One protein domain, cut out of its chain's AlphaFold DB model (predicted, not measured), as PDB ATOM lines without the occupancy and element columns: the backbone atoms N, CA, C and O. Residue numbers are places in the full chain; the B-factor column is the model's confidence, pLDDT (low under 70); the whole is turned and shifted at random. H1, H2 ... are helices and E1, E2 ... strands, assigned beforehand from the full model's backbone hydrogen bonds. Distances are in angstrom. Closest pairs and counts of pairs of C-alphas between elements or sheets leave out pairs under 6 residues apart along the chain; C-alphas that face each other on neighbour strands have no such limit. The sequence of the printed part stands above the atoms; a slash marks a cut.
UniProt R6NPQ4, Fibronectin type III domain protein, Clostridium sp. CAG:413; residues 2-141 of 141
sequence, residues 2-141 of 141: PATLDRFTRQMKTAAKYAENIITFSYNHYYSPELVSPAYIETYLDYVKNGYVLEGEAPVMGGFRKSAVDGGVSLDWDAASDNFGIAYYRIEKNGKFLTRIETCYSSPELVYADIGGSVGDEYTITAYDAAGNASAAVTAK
ATOM      1  N   PRO A   2     130.378 128.608 138.865       71.94
ATOM      2  CA  PRO A   2     129.480 128.684 140.011       71.94
ATOM      3  C   PRO A   2     128.015 128.603 139.554       71.94
ATOM      4  O   PRO A   2     127.626 129.114 138.499       71.94
ATOM      5  N   ALA A   3     127.216 127.865 140.316       81.38
ATOM      6  CA  ALA A   3     125.778 127.772 140.131       81.38
ATOM      7  C   ALA A   3     125.089 128.878 140.935       81.38
ATOM      8  O   ALA A   3     125.531 129.238 142.021       81.38
ATOM      9  N   THR A   4     123.984 129.382 140.405       85.25
ATOM     10  CA  THR A   4     123.092 130.306 141.102       85.25
ATOM     11  C   THR A   4     122.413 129.626 142.292       85.25
ATOM     12  O   THR A   4     122.291 128.390 142.361       85.25
ATOM     13  N   LEU A   5     121.967 130.435 143.249       85.81
ATOM     14  CA  LEU A   5     121.392 129.954 144.496       85.81
ATOM     15  C   LEU A   5     120.018 129.296 144.278       85.81
ATOM     16  O   LEU A   5     119.710 128.313 144.955       85.81
ATOM     17  N   ASP A   6     119.225 129.704 143.279       87.81
ATOM     18  CA  ASP A   6     118.011 128.972 142.882       87.81
ATOM     19  C   ASP A   6     118.314 127.529 142.447       87.81
ATOM     20  O   ASP A   6     117.599 126.587 142.804       87.81
ATOM     21  N   ARG A   7     119.392 127.314 141.685       85.94
ATOM     22  CA  ARG A   7     119.785 125.980 141.233       85.94
ATOM     23  C   ARG A   7     120.216 125.139 142.427       85.94
ATOM     24  O   ARG A   7     119.779 123.990 142.538       85.94
ATOM     25  N   PHE A   8     121.024 125.710 143.318       83.44
ATOM     26  CA  PHE A   8     121.457 125.038 144.540       83.44
ATOM     27  C   PHE A   8     120.265 124.658 145.429       83.44
ATOM     28  O   PHE A   8     120.106 123.496 145.804       83.44
ATOM     29  N   THR A   9     119.353 125.594 145.696       84.25
ATOM     30  CA  THR A   9     118.174 125.341 146.538       84.25
ATOM     31  C   THR A   9     117.214 124.326 145.912       84.25
ATOM     32  O   THR A   9     116.667 123.485 146.628       84.25
ATOM     33  N   ARG A  10     117.044 124.313 144.582       86.38
ATOM     34  CA  ARG A  10     116.280 123.265 143.873       86.38
ATOM     35  C   ARG A  10     116.901 121.877 144.039       86.38
ATOM     36  O   ARG A  10     116.174 120.905 144.270       86.38
ATOM     37  N   GLN A  11     118.227 121.775 143.954       84.94
ATOM     38  CA  GLN A  11     118.942 120.516 144.195       84.94
ATOM     39  C   GLN A  11     118.761 120.051 145.643       84.94
ATOM     40  O   GLN A  11     118.392 118.899 145.868       84.94
ATOM     41  N   MET A  12     118.905 120.962 146.607       83.06
ATOM     42  CA  MET A  12     118.699 120.681 148.031       83.06
ATOM     43  C   MET A  12     117.272 120.204 148.323       83.06
ATOM     44  O   MET A  12     117.093 119.165 148.952       83.06
ATOM     45  N   LYS A  13     116.248 120.886 147.792       84.56
ATOM     46  CA  LYS A  13     114.834 120.472 147.916       84.56
ATOM     47  C   LYS A  13     114.565 119.091 147.315       84.56
ATOM     48  O   LYS A  13     113.703 118.361 147.798       84.56
ATOM     49  N   THR A  14     115.282 118.733 146.252       85.88
ATOM     50  CA  THR A  14     115.167 117.410 145.628       85.88
ATOM     51  C   THR A  14     115.813 116.336 146.503       85.88
ATOM     52  O   THR A  14     115.190 115.307 146.754       85.88
ATOM     53  N   ALA A  15     117.022 116.594 147.010       84.62
ATOM     54  CA  ALA A  15     117.773 115.670 147.859       84.62
ATOM     55  C   ALA A  15     117.133 115.464 149.243       84.62
ATOM     56  O   ALA A  15     117.132 114.346 149.749       84.62
ATOM     57  N   ALA A  16     116.523 116.504 149.820       82.81
ATOM     58  CA  ALA A  16     115.879 116.469 151.136       82.81
ATOM     59  C   ALA A  16     114.742 115.437 151.251       82.81
ATOM     60  O   ALA A  16     114.370 115.050 152.349       82.81
ATOM     61  N   LYS A  17     114.195 114.953 150.130       84.75
ATOM     62  CA  LYS A  17     113.207 113.860 150.124       84.75
ATOM     63  C   LYS A  17     113.812 112.494 150.469       84.75
ATOM     64  O   LYS A  17     113.068 111.563 150.758       84.75
ATOM     65  N   TYR A  18     115.133 112.368 150.370       84.62
ATOM     66  CA  TYR A  18     115.875 111.111 150.471       84.62
ATOM     67  C   TYR A  18     116.945 111.131 151.570       84.62
ATOM     68  O   TYR A  18     117.647 110.140 151.751       84.62
ATOM     69  N   ALA A  19     117.085 112.247 152.284       76.50
ATOM     70  CA  ALA A  19     117.989 112.417 153.415       76.50
ATOM     71  C   ALA A  19     117.172 112.753 154.670       76.50
ATOM     72  O   ALA A  19     116.043 113.227 154.564       76.50
ATOM     73  N   GLU A  20     117.734 112.500 155.853       73.62
ATOM     74  CA  GLU A  20     117.156 112.982 157.114       73.62
ATOM     75  C   GLU A  20     117.353 114.515 157.253       73.62
ATOM     76  O   GLU A  20     117.247 115.269 156.289       73.62
ATOM     77  N   ASN A  21     117.666 115.009 158.455       65.38
ATOM     78  CA  ASN A  21     117.716 116.442 158.769       65.38
ATOM     79  C   ASN A  21     119.081 117.114 158.534       65.38
ATOM     80  O   ASN A  21     119.224 118.299 158.833       65.38
ATOM     81  N   ILE A  22     120.098 116.394 158.046       60.22
ATOM     82  CA  ILE A  22     121.452 116.941 157.884       60.22
ATOM     83  C   ILE A  22     121.939 116.714 156.458       60.22
ATOM     84  O   ILE A  22     122.199 115.587 156.042       60.22
ATOM     85  N   ILE A  23     122.113 117.812 155.726       62.28
ATOM     86  CA  ILE A  23     122.869 117.843 154.477       62.28
ATOM     87  C   ILE A  23     124.092 118.721 154.729       62.28
ATOM     88  O   ILE A  23     123.978 119.938 154.865       62.28
ATOM     89  N   THR A  24     125.265 118.100 154.806       58.34
ATOM     90  CA  THR A  24     126.539 118.811 154.938       58.34
ATOM     91  C   THR A  24     127.089 119.085 153.544       58.34
ATOM     92  O   THR A  24     127.340 118.149 152.786       58.34
ATOM     93  N   PHE A  25     127.299 120.353 153.199       60.34
ATOM     94  CA  PHE A  25     128.040 120.738 152.001       60.34
ATOM     95  C   PHE A  25     129.311 121.476 152.416       60.34
ATOM     96  O   PHE A  25     129.289 122.360 153.270       60.34
ATOM     97  N   SER A  26     130.442 121.088 151.835       58.25
ATOM     98  CA  SER A  26     131.682 121.848 151.926       58.25
ATOM     99  C   SER A  26     131.663 122.970 150.892       58.25
ATOM    100  O   SER A  26     131.183 122.786 149.770       58.25
ATOM    101  N   TYR A  27     132.188 124.138 151.267       57.88
ATOM    102  CA  TYR A  27     132.399 125.236 150.330       57.88
ATOM    103  C   TYR A  27     133.334 124.739 149.226       57.88
ATOM    104  O   TYR A  27     134.506 124.452 149.466       57.88
ATOM    105  N   ASN A  28     132.797 124.547 148.024       63.41
ATOM    106  CA  ASN A  28     133.603 124.118 146.896       63.41
ATOM    107  C   ASN A  28     134.563 125.264 146.529       63.41
ATOM    108  O   ASN A  28     134.148 126.423 146.514       63.41
ATOM    109  N   HIS A  29     135.818 124.952 146.201       61.56
ATOM    110  CA  HIS A  29     136.840 125.926 145.796       61.56
ATOM    111  C   HIS A  29     136.380 126.846 144.643       61.56
ATOM    112  O   HIS A  29     136.890 127.954 144.501       61.56
ATOM    113  N   TYR A  30     135.369 126.431 143.866       65.62
ATOM    114  CA  TYR A  30     134.720 127.247 142.831       65.62
ATOM    115  C   TYR A  30     133.894 128.442 143.336       65.62
ATOM    116  O   TYR A  30     133.518 129.260 142.507       65.62
ATOM    117  N   TYR A  31     133.607 128.554 144.637       68.31
ATOM    118  CA  TYR A  31     132.957 129.725 145.249       68.31
ATOM    119  C   TYR A  31     133.917 130.524 146.133       68.31
ATOM    120  O   TYR A  31     133.473 131.286 146.987       68.31
ATOM    121  N   SER A  32     135.232 130.327 145.977       76.12
ATOM    122  CA  SER A  32     136.219 131.098 146.731       76.12
ATOM    123  C   SER A  32     135.938 132.602 146.587       76.12
ATOM    124  O   SER A  32     135.892 133.073 145.446       76.12
ATOM    125  N   PRO A  33     135.792 133.359 147.693       71.62
ATOM    126  CA  PRO A  33     135.577 134.810 147.654       71.62
ATOM    127  C   PRO A  33     136.659 135.577 146.883       71.62
ATOM    128  O   PRO A  33     136.403 136.650 146.362       71.62
ATOM    129  N   GLU A  34     137.852 134.992 146.761       73.31
ATOM    130  CA  GLU A  34     138.978 135.549 146.002       73.31
ATOM    131  C   GLU A  34     138.841 135.367 144.475       73.31
ATOM    132  O   GLU A  34     139.627 135.921 143.710       73.31
ATOM    133  N   LEU A  35     137.888 134.548 144.009       76.25
ATOM    134  CA  LEU A  35     137.729 134.182 142.592       76.25
ATOM    135  C   LEU A  35     136.365 134.566 142.011       76.25
ATOM    136  O   LEU A  35     136.287 134.890 140.825       76.25
ATOM    137  N   VAL A  36     135.292 134.514 142.804       82.12
ATOM    138  CA  VAL A  36     133.925 134.790 142.330       82.12
ATOM    139  C   VAL A  36     133.433 136.166 142.756       82.12
ATOM    140  O   VAL A  36     133.927 136.740 143.721       82.12
ATOM    141  N   SER A  37     132.431 136.680 142.043       85.81
ATOM    142  CA  SER A  37     131.700 137.886 142.435       85.81
ATOM    143  C   SER A  37     131.220 137.815 143.900       85.81
ATOM    144  O   SER A  37     130.620 136.800 144.283       85.81
ATOM    145  N   PRO A  38     131.409 138.884 144.705       87.88
ATOM    146  CA  PRO A  38     130.810 139.015 146.037       87.88
ATOM    147  C   PRO A  38     129.293 138.803 146.061       87.88
ATOM    148  O   PRO A  38     128.772 138.330 147.071       87.88
ATOM    149  N   ALA A  39     128.607 139.036 144.935       89.94
ATOM    150  CA  ALA A  39     127.172 138.803 144.786       89.94
ATOM    151  C   ALA A  39     126.749 137.419 145.306       89.94
ATOM    152  O   ALA A  39     125.760 137.292 146.018       89.94
ATOM    153  N   TYR A  40     127.543 136.370 145.057       89.00
ATOM    154  CA  TYR A  40     127.215 135.020 145.527       89.00
ATOM    155  C   TYR A  40     127.150 134.901 147.054       89.00
ATOM    156  O   TYR A  40     126.241 134.253 147.578       89.00
ATOM    157  N   ILE A  41     128.115 135.485 147.772       87.81
ATOM    158  CA  ILE A  41     128.131 135.413 149.237       87.81
ATOM    159  C   ILE A  41     127.102 136.371 149.838       87.81
ATOM    160  O   ILE A  41     126.435 136.007 150.804       87.81
ATOM    161  N   GLU A  42     126.923 137.554 149.257       91.31
ATOM    162  CA  GLU A  42     125.962 138.547 149.740       91.31
ATOM    163  C   GLU A  42     124.521 138.053 149.588       91.31
ATOM    164  O   GLU A  42     123.791 138.015 150.581       91.31
ATOM    165  N   THR A  43     124.153 137.528 148.414       92.19
ATOM    166  CA  THR A  43     122.847 136.892 148.188       92.19
ATOM    167  C   THR A  43     122.639 135.683 149.105       92.19
ATOM    168  O   THR A  43     121.540 135.472 149.615       92.19
ATOM    169  N   TYR A  44     123.677 134.878 149.369       88.94
ATOM    170  CA  TYR A  44     123.558 133.760 150.311       88.94
ATOM    171  C   TYR A  44     123.297 134.230 151.749       88.94
ATOM    172  O   TYR A  44     122.457 133.659 152.451       88.94
ATOM    173  N   LEU A  45     124.003 135.270 152.200       91.12
ATOM    174  CA  LEU A  45     123.792 135.849 153.525       91.12
ATOM    175  C   LEU A  45     122.391 136.451 153.653       91.12
ATOM    176  O   LEU A  45     121.770 136.288 154.707       91.12
ATOM    177  N   ASP A  46     121.897 137.108 152.606       93.81
ATOM    178  CA  ASP A  46     120.530 137.623 152.540       93.81
ATOM    179  C   ASP A  46     119.500 136.487 152.630       93.81
ATOM    180  O   ASP A  46     118.667 136.478 153.537       93.81
ATOM    181  N   TYR A  47     119.656 135.446 151.804       91.25
ATOM    182  CA  TYR A  47     118.809 134.251 151.806       91.25
ATOM    183  C   TYR A  47     118.679 133.624 153.200       91.25
ATOM    184  O   TYR A  47     117.576 133.307 153.645       91.25
ATOM    185  N   VAL A  48     119.789 133.460 153.930       89.88
ATOM    186  CA  VAL A  48     119.762 132.892 155.291       89.88
ATOM    187  C   VAL A  48     119.070 133.834 156.284       89.88
ATOM    188  O   VAL A  48     118.313 133.368 157.137       89.88
ATOM    189  N   LYS A  49     119.303 135.147 156.187       93.31
ATOM    190  CA  LYS A  49     118.713 136.146 157.098       93.31
ATOM    191  C   LYS A  49     117.216 136.344 156.865       93.31
ATOM    192  O   LYS A  49     116.479 136.522 157.831       93.31
ATOM    193  N   ASN A  50     116.765 136.244 155.619       92.06
ATOM    194  CA  ASN A  50     115.374 136.446 155.214       92.06
ATOM    195  C   ASN A  50     114.545 135.154 155.224       92.06
ATOM    196  O   ASN A  50     113.570 135.017 154.489       92.06
ATOM    197  N   GLY A  51     114.910 134.187 156.072       91.38
ATOM    198  CA  GLY A  51     114.114 132.976 156.272       91.38
ATOM    199  C   GLY A  51     114.130 132.020 155.080       91.38
ATOM    200  O   GLY A  51     113.125 131.361 154.815       91.38
ATOM    201  N   TYR A  52     115.264 131.921 154.382       88.38
ATOM    202  CA  TYR A  52     115.462 131.054 153.217       88.38
ATOM    203  C   TYR A  52     114.587 131.442 152.017       88.38
ATOM    204  O   TYR A  52     114.103 130.585 151.268       88.38
ATOM    205  N   VAL A  53     114.393 132.747 151.833       91.81
ATOM    206  CA  VAL A  53     113.710 133.342 150.680       91.81
ATOM    207  C   VAL A  53     114.762 134.002 149.797       91.81
ATOM    208  O   VAL A  53     115.601 134.744 150.292       91.81
ATOM    209  N   LEU A  54     114.756 133.675 148.503       92.25
ATOM    210  CA  LEU A  54     115.630 134.328 147.530       92.25
ATOM    211  C   LEU A  54     115.104 135.728 147.234       92.25
ATOM    212  O   LEU A  54     113.888 135.922 147.147       92.25
ATOM    213  N   GLU A  55     116.022 136.667 147.050       93.25
ATOM    214  CA  GLU A  55     115.696 137.969 146.483       93.25
ATOM    215  C   GLU A  55     115.146 137.805 145.050       93.25
ATOM    216  O   GLU A  55     115.391 136.791 144.387       93.25
ATOM    217  N   GLY A  56     114.320 138.757 144.617       94.88
ATOM    218  CA  GLY A  56     113.627 138.702 143.329       94.88
ATOM    219  C   GLY A  56     113.772 139.964 142.484       94.88
ATOM    220  O   GLY A  56     112.961 140.170 141.579       94.88
ATOM    221  N   GLU A  57     114.721 140.837 142.812       96.69
ATOM    222  CA  GLU A  57     115.052 141.991 141.985       96.69
ATOM    223  C   GLU A  57     115.893 141.504 140.805       96.69
ATOM    224  O   GLU A  57     116.856 140.774 140.969       96.69
ATOM    225  N   ALA A  58     115.466 141.828 139.584       97.00
ATOM    226  CA  ALA A  58     116.183 141.397 138.395       97.00
ATOM    227  C   ALA A  58     117.239 142.437 137.996       97.00
ATOM    228  O   ALA A  58     116.932 143.636 138.019       97.00
ATOM    229  N   PRO A  59     118.403 142.008 137.476       97.62
ATOM    230  CA  PRO A  59     119.417 142.928 137.000       97.62
ATOM    231  C   PRO A  59     118.926 143.827 135.869       97.62
ATOM    232  O   PRO A  59     118.105 143.438 135.028       97.62
ATOM    233  N   VAL A  60     119.527 145.010 135.765       97.62
ATOM    234  CA  VAL A  60     119.275 145.963 134.680       97.62
ATOM    235  C   VAL A  60     120.527 146.110 133.821       97.62
ATOM    236  O   VAL A  60     121.588 146.505 134.302       97.62
ATOM    237  N   MET A  61     120.398 145.797 132.529       96.56
ATOM    238  CA  MET A  61     121.481 145.942 131.552       96.56
ATOM    239  C   MET A  61     121.733 147.403 131.173       96.56
ATOM    240  O   MET A  61     120.794 148.183 131.000       96.56
ATOM    241  N   GLY A  62     123.007 147.728 130.947       93.62
ATOM    242  CA  GLY A  62     123.428 148.948 130.267       93.62
ATOM    243  C   GLY A  62     123.484 148.797 128.740       93.62
ATOM    244  O   GLY A  62     122.803 147.954 128.147       93.62
ATOM    245  N   GLY A  63     124.277 149.641 128.072       95.00
ATOM    246  CA  GLY A  63     124.460 149.580 126.624       95.00
ATOM    247  C   GLY A  63     125.221 148.331 126.180       95.00
ATOM    248  O   GLY A  63     126.130 147.881 126.864       95.00
ATOM    249  N   PHE A  64     124.873 147.802 125.005       97.75
ATOM    250  CA  PHE A  64     125.570 146.689 124.360       97.75
ATOM    251  C   PHE A  64     125.900 147.050 122.914       97.75
ATOM    252  O   PHE A  64     125.040 147.548 122.176       97.75
ATOM    253  N   ARG A  65     127.158 146.855 122.525       97.25
ATOM    254  CA  ARG A  65     127.733 147.360 121.277       97.25
ATOM    255  C   ARG A  65     128.497 146.254 120.583       97.25
ATOM    256  O   ARG A  65     129.098 145.412 121.248       97.25
ATOM    257  N   LYS A  66     128.505 146.290 119.253       96.88
ATOM    258  CA  LYS A  66     129.376 145.436 118.447       96.88
ATOM    259  C   LYS A  66     130.231 146.261 117.496       96.88
ATOM    260  O   LYS A  66     129.783 147.260 116.940       96.88
ATOM    261  N   SER A  67     131.465 145.830 117.275       96.75
ATOM    262  CA  SER A  67     132.387 146.455 116.326       96.75
ATOM    263  C   SER A  67     133.175 145.398 115.555       96.75
ATOM    264  O   SER A  67     133.441 144.312 116.062       96.75
ATOM    265  N   ALA A  68     133.516 145.679 114.297       96.38
ATOM    266  CA  ALA A  68     134.342 144.771 113.504       96.38
ATOM    267  C   ALA A  68     135.794 144.799 114.003       96.38
ATOM    268  O   ALA A  68     136.345 145.874 114.246       96.38
ATOM    269  N   VAL A  69     136.419 143.627 114.090       96.00
ATOM    270  CA  VAL A  69     137.849 143.455 114.389       96.00
ATOM    271  C   VAL A  69     138.483 142.513 113.367       96.00
ATOM    272  O   VAL A  69     137.782 141.891 112.568       96.00
ATOM    273  N   ASP A  70     139.813 142.410 113.360       94.00
ATOM    274  CA  ASP A  70     140.496 141.504 112.434       94.00
ATOM    275  C   ASP A  70     140.048 140.054 112.669       94.00
ATOM    276  O   ASP A  70     140.132 139.524 113.777       94.00
ATOM    277  N   GLY A  71     139.501 139.440 111.622       93.75
ATOM    278  CA  GLY A  71     138.959 138.086 111.674       93.75
ATOM    279  C   GLY A  71     137.688 137.894 112.515       93.75
ATOM    280  O   GLY A  71     137.347 136.738 112.758       93.75
ATOM    281  N   GLY A  72     136.974 138.941 112.956       96.56
ATOM    282  CA  GLY A  72     135.761 138.752 113.768       96.56
ATOM    283  C   GLY A  72     135.018 140.018 114.212       96.56
ATOM    284  O   GLY A  72     135.055 141.064 113.560       96.56
ATOM    285  N   VAL A  73     134.323 139.907 115.350       97.44
ATOM    286  CA  VAL A  73     133.546 140.990 115.981       97.44
ATOM    287  C   VAL A  73     133.921 141.118 117.461       97.44
ATOM    288  O   VAL A  73     133.974 140.115 118.167       97.44
ATOM    289  N   SER A  74     134.151 142.344 117.938       97.50
ATOM    290  CA  SER A  74     134.227 142.670 119.368       97.50
ATOM    291  C   SER A  74     132.852 143.080 119.874       97.50
ATOM    292  O   SER A  74     132.156 143.863 119.222       97.50
ATOM    293  N   LEU A  75     132.466 142.537 121.020       97.88
ATOM    294  CA  LEU A  75     131.236 142.826 121.736       97.88
ATOM    295  C   LEU A  75     131.601 143.497 123.055       97.88
ATOM    296  O   LEU A  75     132.311 142.902 123.857       97.88
ATOM    297  N   ASP A  76     131.089 144.695 123.290       97.19
ATOM    298  CA  ASP A  76     131.425 145.522 124.448       97.19
ATOM    299  C   ASP A  76     130.130 145.980 125.129       97.19
ATOM    300  O   ASP A  76     129.165 146.358 124.449       97.19
ATOM    301  N   TRP A  77     130.078 145.949 126.461       96.94
ATOM    302  CA  TRP A  77     128.895 146.381 127.210       96.94
ATOM    303  C   TRP A  77     129.220 147.238 128.426       96.94
ATOM    304  O   TRP A  77     130.276 147.134 129.043       96.94
ATOM    305  N   ASP A  78     128.261 148.084 128.791       95.50
ATOM    306  CA  ASP A  78     128.285 148.785 130.066       95.50
ATOM    307  C   ASP A  78     127.922 147.790 131.182       95.50
ATOM    308  O   ASP A  78     127.053 146.928 131.004       95.50
ATOM    309  N   ALA A  79     128.569 147.909 132.345       93.50
ATOM    310  CA  ALA A  79     128.272 147.056 133.493       93.50
ATOM    311  C   ALA A  79     126.783 147.136 133.872       93.50
ATOM    312  O   ALA A  79     126.229 148.228 134.013       93.50
ATOM    313  N   ALA A  80     126.143 145.979 134.047       95.69
ATOM    314  CA  ALA A  80     124.788 145.910 134.578       95.69
ATOM    315  C   ALA A  80     124.770 146.219 136.082       95.69
ATOM    316  O   ALA A  80     125.771 146.048 136.784       95.69
ATOM    317  N   SER A  81     123.614 146.663 136.567       94.94
ATOM    318  CA  SER A  81     123.383 146.991 137.975       94.94
ATOM    319  C   SER A  81     122.322 146.085 138.578       94.94
ATOM    320  O   SER A  81     121.335 145.768 137.913       94.94
ATOM    321  N   ASP A  82     122.520 145.734 139.840       96.38
ATOM    322  CA  ASP A  82     121.616 144.929 140.650       96.38
ATOM    323  C   ASP A  82     121.885 145.206 142.146       96.38
ATOM    324  O   ASP A  82     122.918 145.804 142.473       96.38
ATOM    325  N   ASN A  83     120.974 144.821 143.044       94.25
ATOM    326  CA  ASN A  83     121.056 145.115 144.480       94.25
ATOM    327  C   ASN A  83     122.199 144.370 145.207       94.25
ATOM    328  O   ASN A  83     122.792 144.942 146.125       94.25
ATOM    329  N   PHE A  84     122.551 143.157 144.768       93.19
ATOM    330  CA  PHE A  84     123.716 142.389 145.244       93.19
ATOM    331  C   PHE A  84     124.781 142.213 144.158       93.19
ATOM    332  O   PHE A  84     125.890 141.745 144.417       93.19
ATOM    333  N   GLY A  85     124.464 142.631 142.935       92.50
ATOM    334  CA  GLY A  85     125.388 142.665 141.815       92.50
ATOM    335  C   GLY A  85     125.260 141.460 140.893       92.50
ATOM    336  O   GLY A  85     124.402 140.591 141.020       92.50
ATOM    337  N   ILE A  86     126.141 141.424 139.898       94.62
ATOM    338  CA  ILE A  86     126.021 140.495 138.777       94.62
ATOM    339  C   ILE A  86     126.856 139.243 139.038       94.62
ATOM    340  O   ILE A  86     128.016 139.312 139.456       94.62
ATOM    341  N   ALA A  87     126.266 138.083 138.763       92.69
ATOM    342  CA  ALA A  87     126.954 136.803 138.797       92.69
ATOM    343  C   ALA A  87     127.640 136.510 137.458       92.69
ATOM    344  O   ALA A  87     128.815 136.138 137.430       92.69
ATOM    345  N   TYR A  88     126.922 136.680 136.346       94.06
ATOM    346  CA  TYR A  88     127.455 136.456 135.002       94.06
ATOM    347  C   TYR A  88     126.618 137.132 133.911       94.06
ATOM    348  O   TYR A  88     125.454 137.477 134.107       94.06
ATOM    349  N   TYR A  89     127.208 137.231 132.723       96.19
ATOM    350  CA  TYR A  89     126.531 137.610 131.488       96.19
ATOM    351  C   TYR A  89     126.417 136.401 130.564       96.19
ATOM    352  O   TYR A  89     127.346 135.599 130.443       96.19
ATOM    353  N   ARG A  90     125.278 136.262 129.892       97.38
ATOM    354  CA  ARG A  90     125.069 135.295 128.810       97.38
ATOM    355  C   ARG A  90     124.969 136.059 127.504       97.38
ATOM    356  O   ARG A  90     124.127 136.945 127.391       97.38
ATOM    357  N   ILE A  91     125.787 135.672 126.534       97.81
ATOM    358  CA  ILE A  91     125.742 136.212 125.177       97.81
ATOM    359  C   ILE A  91     125.202 135.130 124.248       97.81
ATOM    360  O   ILE A  91     125.624 133.969 124.303       97.81
ATOM    361  N   GLU A  92     124.271 135.514 123.386       98.38
ATOM    362  CA  GLU A  92     123.735 134.665 122.331       98.38
ATOM    363  C   GLU A  92     124.025 135.268 120.964       98.38
ATOM    364  O   GLU A  92     124.049 136.484 120.799       98.38
ATOM    365  N   LYS A  93     124.239 134.393 119.984       98.06
ATOM    366  CA  LYS A  93     124.461 134.716 118.582       98.06
ATOM    367  C   LYS A  93     123.371 134.062 117.749       98.06
ATOM    368  O   LYS A  93     123.217 132.838 117.789       98.06
ATOM    369  N   ASN A  94     122.619 134.858 116.996       97.00
ATOM    370  CA  ASN A  94     121.503 134.406 116.163       97.00
ATOM    371  C   ASN A  94     120.520 133.509 116.951       97.00
ATOM    372  O   ASN A  94     120.130 132.431 116.495       97.00
ATOM    373  N   GLY A  95     120.200 133.918 118.186       96.25
ATOM    374  CA  GLY A  95     119.307 133.196 119.103       96.25
ATOM    375  C   GLY A  95     119.875 131.905 119.710       96.25
ATOM    376  O   GLY A  95     119.127 131.132 120.309       96.25
ATOM    377  N   LYS A  96     121.175 131.623 119.549       97.06
ATOM    378  CA  LYS A  96     121.848 130.462 120.152       97.06
ATOM    379  C   LYS A  96     122.883 130.903 121.167       97.06
ATOM    380  O   LYS A  96     123.602 131.865 120.937       97.06
ATOM    381  N   PHE A  97     123.014 130.148 122.253       97.25
ATOM    382  CA  PHE A  97     124.066 130.367 123.241       97.25
ATOM    383  C   PHE A  97     125.446 130.420 122.568       97.25
ATOM    384  O   PHE A  97     125.837 129.466 121.893       97.25
ATOM    385  N   LEU A  98     126.156 131.529 122.771       96.69
ATOM    386  CA  LEU A  98     127.528 131.712 122.311       96.69
ATOM    387  C   LEU A  98     128.493 131.485 123.471       96.69
ATOM    388  O   LEU A  98     129.352 130.610 123.405       96.69
ATOM    389  N   THR A  99     128.335 132.261 124.544       96.25
ATOM    390  CA  THR A  99     129.239 132.209 125.692       96.25
ATOM    391  C   THR A  99     128.577 132.697 126.981       96.25
ATOM    392  O   THR A  99     127.525 133.345 126.974       96.25
ATOM    393  N   ARG A 100     129.225 132.375 128.103       94.38
ATOM    394  CA  ARG A 100     128.925 132.888 129.438       94.38
ATOM    395  C   ARG A 100     130.188 133.523 130.010       94.38
ATOM    396  O   ARG A 100     131.216 132.853 130.093       94.38
ATOM    397  N   ILE A 101     130.076 134.774 130.443       93.50
ATOM    398  CA  ILE A 101     131.161 135.550 131.050       93.50
ATOM    399  C   ILE A 101     130.877 135.680 132.544       93.50
ATOM    400  O   ILE A 101     129.890 136.298 132.938       93.50
ATOM    401  N   GLU A 102     131.698 135.044 133.375       91.12
ATOM    402  CA  GLU A 102     131.557 135.117 134.832       91.12
ATOM    403  C   GLU A 102     132.064 136.468 135.341       91.12
ATOM    404  O   GLU A 102     133.119 136.942 134.920       91.12
ATOM    405  N   THR A 103     131.350 137.062 136.295       89.75
ATOM    406  CA  THR A 103     131.874 138.215 137.033       89.75
ATOM    407  C   THR A 103     132.805 137.710 138.135       89.75
ATOM    408  O   THR A 103     132.415 136.875 138.958       89.75
ATOM    409  N   CYS A 104     134.045 138.193 138.146       82.31
ATOM    410  CA  CYS A 104     135.034 137.872 139.173       82.31
ATOM    411  C   CYS A 104     135.227 139.046 140.143       82.31
ATOM    412  O   CYS A 104     134.810 140.171 139.873       82.31
ATOM    413  N   TYR A 105     135.874 138.770 141.275       73.75
ATOM    414  CA  TYR A 105     136.113 139.753 142.334       73.75
ATOM    415  C   TYR A 105     136.936 140.968 141.870       73.75
ATOM    416  O   TYR A 105     136.683 142.092 142.294       73.75
ATOM    417  N   SER A 106     137.939 140.752 141.012       70.62
ATOM    418  CA  SER A 106     138.974 141.753 140.730       70.62
ATOM    419  C   SER A 106     138.690 142.664 139.535       70.62
ATOM    420  O   SER A 106     139.224 143.770 139.512       70.62
ATOM    421  N   SER A 107     137.873 142.244 138.564       68.44
ATOM    422  CA  SER A 107     137.324 143.107 137.504       68.44
ATOM    423  C   SER A 107     136.373 142.303 136.611       68.44
ATOM    424  O   SER A 107     136.822 141.324 136.016       68.44
ATOM    425  N   PRO A 108     135.102 142.704 136.421       74.62
ATOM    426  CA  PRO A 108     134.272 142.090 135.392       74.62
ATOM    427  C   PRO A 108     134.905 142.322 134.016       74.62
ATOM    428  O   PRO A 108     135.266 143.448 133.667       74.62
ATOM    429  N   GLU A 109     135.050 141.257 133.234       84.56
ATOM    430  CA  GLU A 109     135.367 141.372 131.815       84.56
ATOM    431  C   GLU A 109     134.104 141.874 131.102       84.56
ATOM    432  O   GLU A 109     133.055 141.235 131.172       84.56
ATOM    433  N   LEU A 110     134.185 143.060 130.492       94.25
ATOM    434  CA  LEU A 110     133.062 143.746 129.828       94.25
ATOM    435  C   LEU A 110     133.203 143.771 128.298       94.25
ATOM    436  O   LEU A 110     132.562 144.566 127.610       94.25
ATOM    437  N   VAL A 111     134.083 142.914 127.784       95.31
ATOM    438  CA  VAL A 111     134.384 142.763 126.366       95.31
ATOM    439  C   VAL A 111     134.475 141.283 126.017       95.31
ATOM    440  O   VAL A 111     134.921 140.467 126.820       95.31
ATOM    441  N   TYR A 112     134.051 140.918 124.813       96.25
ATOM    442  CA  TYR A 112     134.193 139.571 124.277       96.25
ATOM    443  C   TYR A 112     134.442 139.611 122.769       96.25
ATOM    444  O   TYR A 112     133.693 140.244 122.030       96.25
ATOM    445  N   ALA A 113     135.462 138.894 122.299       96.38
ATOM    446  CA  ALA A 113     135.768 138.776 120.876       96.38
ATOM    447  C   ALA A 113     135.219 137.462 120.291       96.38
ATOM    448  O   ALA A 113     135.666 136.374 120.660       96.38
ATOM    449  N   ASP A 114     134.290 137.564 119.337       96.81
ATOM    450  CA  ASP A 114     133.795 136.443 118.530       96.81
ATOM    451  C   ASP A 114     134.613 136.324 117.233       96.81
ATOM    452  O   ASP A 114     134.334 136.980 116.223       96.81
ATOM    453  N   ILE A 115     135.660 135.494 117.266       96.31
ATOM    454  CA  ILE A 115     136.505 135.214 116.099       96.31
ATOM    455  C   ILE A 115     135.730 134.353 115.094       96.31
ATOM    456  O   ILE A 115     135.179 133.310 115.434       96.31
ATOM    457  N   GLY A 116     135.698 134.784 113.835       93.56
ATOM    458  CA  GLY A 116     134.839 134.224 112.792       93.56
ATOM    459  C   GLY A 116     133.404 134.765 112.821       93.56
ATOM    460  O   GLY A 116     132.582 134.355 111.999       93.56
ATOM    461  N   GLY A 117     133.094 135.680 113.744       93.88
ATOM    462  CA  GLY A 117     131.850 136.437 113.754       93.88
ATOM    463  C   GLY A 117     131.745 137.441 112.613       93.88
ATOM    464  O   GLY A 117     132.749 137.921 112.086       93.88
ATOM    465  N   SER A 118     130.511 137.767 112.231       93.06
ATOM    466  CA  SER A 118     130.207 138.782 111.228       93.06
ATOM    467  C   SER A 118     129.379 139.904 111.838       93.06
ATOM    468  O   SER A 118     128.498 139.676 112.661       93.06
ATOM    469  N   VAL A 119     129.579 141.136 111.370       91.00
ATOM    470  CA  VAL A 119     128.730 142.281 111.749       91.00
ATOM    471  C   VAL A 119     127.258 142.096 111.355       91.00
ATOM    472  O   VAL A 119     126.386 142.769 111.910       91.00
ATOM    473  N   GLY A 120     126.970 141.181 110.424       93.38
ATOM    474  CA  GLY A 120     125.610 140.779 110.066       93.38
ATOM    475  C   GLY A 120     124.941 139.843 111.079       93.38
ATOM    476  O   GLY A 120     123.723 139.707 111.035       93.38
ATOM    477  N   ASP A 121     125.703 139.228 111.988       96.44
ATOM    478  CA  ASP A 121     125.149 138.385 113.044       96.44
ATOM    479  C   ASP A 121     124.424 139.235 114.098       96.44
ATOM    480  O   ASP A 121     124.836 140.355 114.442       96.44
ATOM    481  N   GLU A 122     123.330 138.691 114.625       97.50
ATOM    482  CA  GLU A 122     122.596 139.277 115.739       97.50
ATOM    483  C   GLU A 122     123.180 138.772 117.056       97.50
ATOM    484  O   GLU A 122     123.265 137.564 117.279       97.50
ATOM    485  N   TYR A 123     123.554 139.698 117.938       98.25
ATOM    486  CA  TYR A 123     124.044 139.377 119.272       98.25
ATOM    487  C   TYR A 123     123.101 139.942 120.321       98.25
ATOM    488  O   TYR A 123     122.737 141.119 120.253       98.25
ATOM    489  N   THR A 124     122.753 139.128 121.311       98.25
ATOM    490  CA  THR A 124     122.003 139.554 122.495       98.25
ATOM    491  C   THR A 124     122.802 139.258 123.753       98.25
ATOM    492  O   THR A 124     123.552 138.283 123.811       98.25
ATOM    493  N   ILE A 125     122.648 140.107 124.765       98.25
ATOM    494  CA  ILE A 125     123.247 139.920 126.085       98.25
ATOM    495  C   ILE A 125     122.169 139.952 127.165       98.25
ATOM    496  O   ILE A 125     121.193 140.699 127.073       98.25
ATOM    497  N   THR A 126     122.327 139.114 128.183       98.31
ATOM    498  CA  THR A 126     121.468 139.058 129.372       98.31
ATOM    499  C   THR A 126     122.349 138.945 130.611       98.31
ATOM    500  O   THR A 126     123.237 138.088 130.649       98.31
ATOM    501  N   ALA A 127     122.107 139.787 131.613       97.44
ATOM    502  CA  ALA A 127     122.751 139.686 132.917       97.44
ATOM    503  C   ALA A 127     121.950 138.766 133.843       97.44
ATOM    504  O   ALA A 127     120.720 138.728 133.785       97.44
ATOM    505  N   TYR A 128     122.669 138.043 134.693       96.69
ATOM    506  CA  TYR A 128     122.110 137.191 135.733       96.69
ATOM    507  C   TYR A 128     122.755 137.529 137.075       96.69
ATOM    508  O   TYR A 128     123.984 137.648 137.153       96.69
ATOM    509  N   ASP A 129     121.943 137.658 138.118       95.88
ATOM    510  CA  ASP A 129     122.409 137.761 139.503       95.88
ATOM    511  C   ASP A 129     122.720 136.372 140.094       95.88
ATOM    512  O   ASP A 129     122.610 135.324 139.439       95.88
ATOM    513  N   ALA A 130     123.151 136.358 141.355       94.00
ATOM    514  CA  ALA A 130     123.451 135.126 142.068       94.00
ATOM    515  C   ALA A 130     122.198 134.384 142.569       94.00
ATOM    516  O   ALA A 130     122.286 133.175 142.818       94.00
ATOM    517  N   ALA A 131     121.047 135.050 142.698       94.75
ATOM    518  CA  ALA A 131     119.778 134.420 143.062       94.75
ATOM    519  C   ALA A 131     119.185 133.611 141.903       94.75
ATOM    520  O   ALA A 131     118.498 132.621 142.151       94.75
ATOM    521  N   GLY A 132     119.531 133.952 140.662       94.88
ATOM    522  CA  GLY A 132     119.052 133.346 139.429       94.88
ATOM    523  C   GLY A 132     118.055 134.204 138.647       94.88
ATOM    524  O   GLY A 132     117.472 133.675 137.693       94.88
ATOM    525  N   ASN A 133     117.845 135.482 138.994       96.94
ATOM    526  CA  ASN A 133     117.009 136.355 138.171       96.94
ATOM    527  C   ASN A 133     117.778 136.791 136.915       96.94
ATOM    528  O   ASN A 133     119.010 136.795 136.859       96.94
ATOM    529  N   ALA A 134     117.026 137.087 135.857       97.62
ATOM    530  CA  ALA A 134     117.560 137.438 134.549       97.62
ATOM    531  C   ALA A 134     117.076 138.829 134.152       97.62
ATOM    532  O   ALA A 134     115.888 139.134 134.288       97.62
ATOM    533  N   SER A 135     117.975 139.641 133.601       98.00
ATOM    534  CA  SER A 135     117.612 140.931 133.024       98.00
ATOM    535  C   SER A 135     116.750 140.776 131.767       98.00
ATOM    536  O   SER A 135     116.683 139.715 131.141       98.00
ATOM    537  N   ALA A 136     116.168 141.885 131.307       97.62
ATOM    538  CA  ALA A 136     115.754 141.976 129.911       97.62
ATOM    539  C   ALA A 136     116.979 141.808 128.989       97.62
ATOM    540  O   ALA A 136     118.063 142.320 129.288       97.62
ATOM    541  N   ALA A 137     116.807 141.090 127.877       97.06
ATOM    542  CA  ALA A 137     117.857 140.934 126.876       97.06
ATOM    543  C   ALA A 137     118.043 142.231 126.074       97.06
ATOM    544  O   ALA A 137     117.065 142.870 125.678       97.06
ATOM    545  N   VAL A 138     119.296 142.595 125.799       97.94
ATOM    546  CA  VAL A 138     119.653 143.764 124.979       97.94
ATOM    547  C   VAL A 138     120.363 143.292 123.718       97.94
ATOM    548  O   VAL A 138     121.295 142.496 123.795       97.94
ATOM    549  N   THR A 139     119.937 143.785 122.556       97.56
ATOM    550  CA  THR A 139     120.593 143.506 121.270       97.56
ATOM    551  C   THR A 139     121.733 144.490 121.025       97.56
ATOM    552  O   THR A 139     121.579 145.690 121.265       97.56
ATOM    553  N   ALA A 140     122.866 143.990 120.528       95.44
ATOM    554  CA  ALA A 140     124.022 144.816 120.200       95.44
ATOM    555  C   ALA A 140     123.689 145.821 119.091       95.44
ATOM    556  O   ALA A 140     123.130 145.448 118.053       95.44
ATOM    557  N   LYS A 141     124.070 147.081 119.312       89.56
ATOM    558  CA  LYS A 141     124.028 148.142 118.298       89.56
ATOM    559  C   LYS A 141     125.348 148.258 117.553       89.56
ATOM    560  O   LYS A 141     126.402 148.073 118.208       89.56
TER     561      LYS A 141
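This is residues 2 to 141 of the 141 residues of the protein "Fibronectin type III domain protein" of Clostridium sp. CAG:413 (UniProt R6NPQ4). A small sandwich of two three-stranded sheets, E4 E3 E6 and E1 E2 E5, partly face to face with their strands crossed, makes one end of an elongated model, and helices H1 and H2 with a long loop make the other end. H2 only grazes the sheet E4 E3 E6, H1 only just touches H2, with the C-alphas of Leu 5 in H1 and Tyr 44 in H2 the closest, and residues 16 to 22, after H1, stick out free of the rest. The printed part has 140 residues, in the order H1 H2 E1 E2 E3 E4 E5 E6; both sheets are antiparallel, and the class is mixed, helices and strands, with under half of the residues in named elements. It is only just compact, close to loose, with a radius of gyration of the C-alphas of 17.2 A, and a rod of 57 by 28 by 27 A.

E3, residues 86 to 93, is the longest strand at 21.1 A, beginning at C-alpha 86 (126.021, 140.495, 138.777). Beside it are E4, residues 96 to 102, 18.2 A, and E6, residues 123 to 129, 20.4 A, which ends at C-alpha 129 (122.409, 137.761, 139.503). The other sheet has E1, residues 64 to 69, E2, residues 72 to 77, 16.9 A, and E5, residues 111 to 115. H1, residues 5 to 15, is 15.1 A long and begins at C-alpha 5 (121.392, 129.954, 144.496); H2, residues 39 to 49, is 15.2 A.

In the strongly twisted sheet E4 E3 E6, N 90 and O 126 are 2.8 A apart between E3 and E6. E3 and E4 form a hairpin, with N 89 and O 101 at 2.8 A. Residues 124 to 125 of E6 also pair, antiparallel, with residues 138 to 139. In the other sheet, E1 and E2 form a hairpin, with N 65 and O 76 at 2.8 A, and E2 and E5 have N 75 and O 112 at 2.8 A. The two sheets form a sandwich, two sheets face to face, with strands at 42 degrees. E4 and E5 are near each other, with 6 pairs of C-alphas within 10 A. H2 only grazes the sheet E4 E3 E6 with residues 39 to 43; its closest C-alphas to E3 are those of Ala 39 and Ala 87, 6.3 A. H1 and H2 only just touch, with 3 pairs of C-alphas within 8 A, the closest those of Leu 5 and Tyr 44, 7.3 A, at a steep tilt of 55 degrees, the same way. H1 is on neither sheet. In H1 and H2 every O i to N i+4 pair is within hydrogen-bond range.

The C-alphas farthest apart are those of Glu 20 and Asp 70, 57.9 A. The printed part has no cut. The links H1 to H2, 23 residues, and H2 to E1, 14 residues, are long. The mean pLDDT of the printed part is 89.1; residues 21 to 31 and residue 107 are under 70.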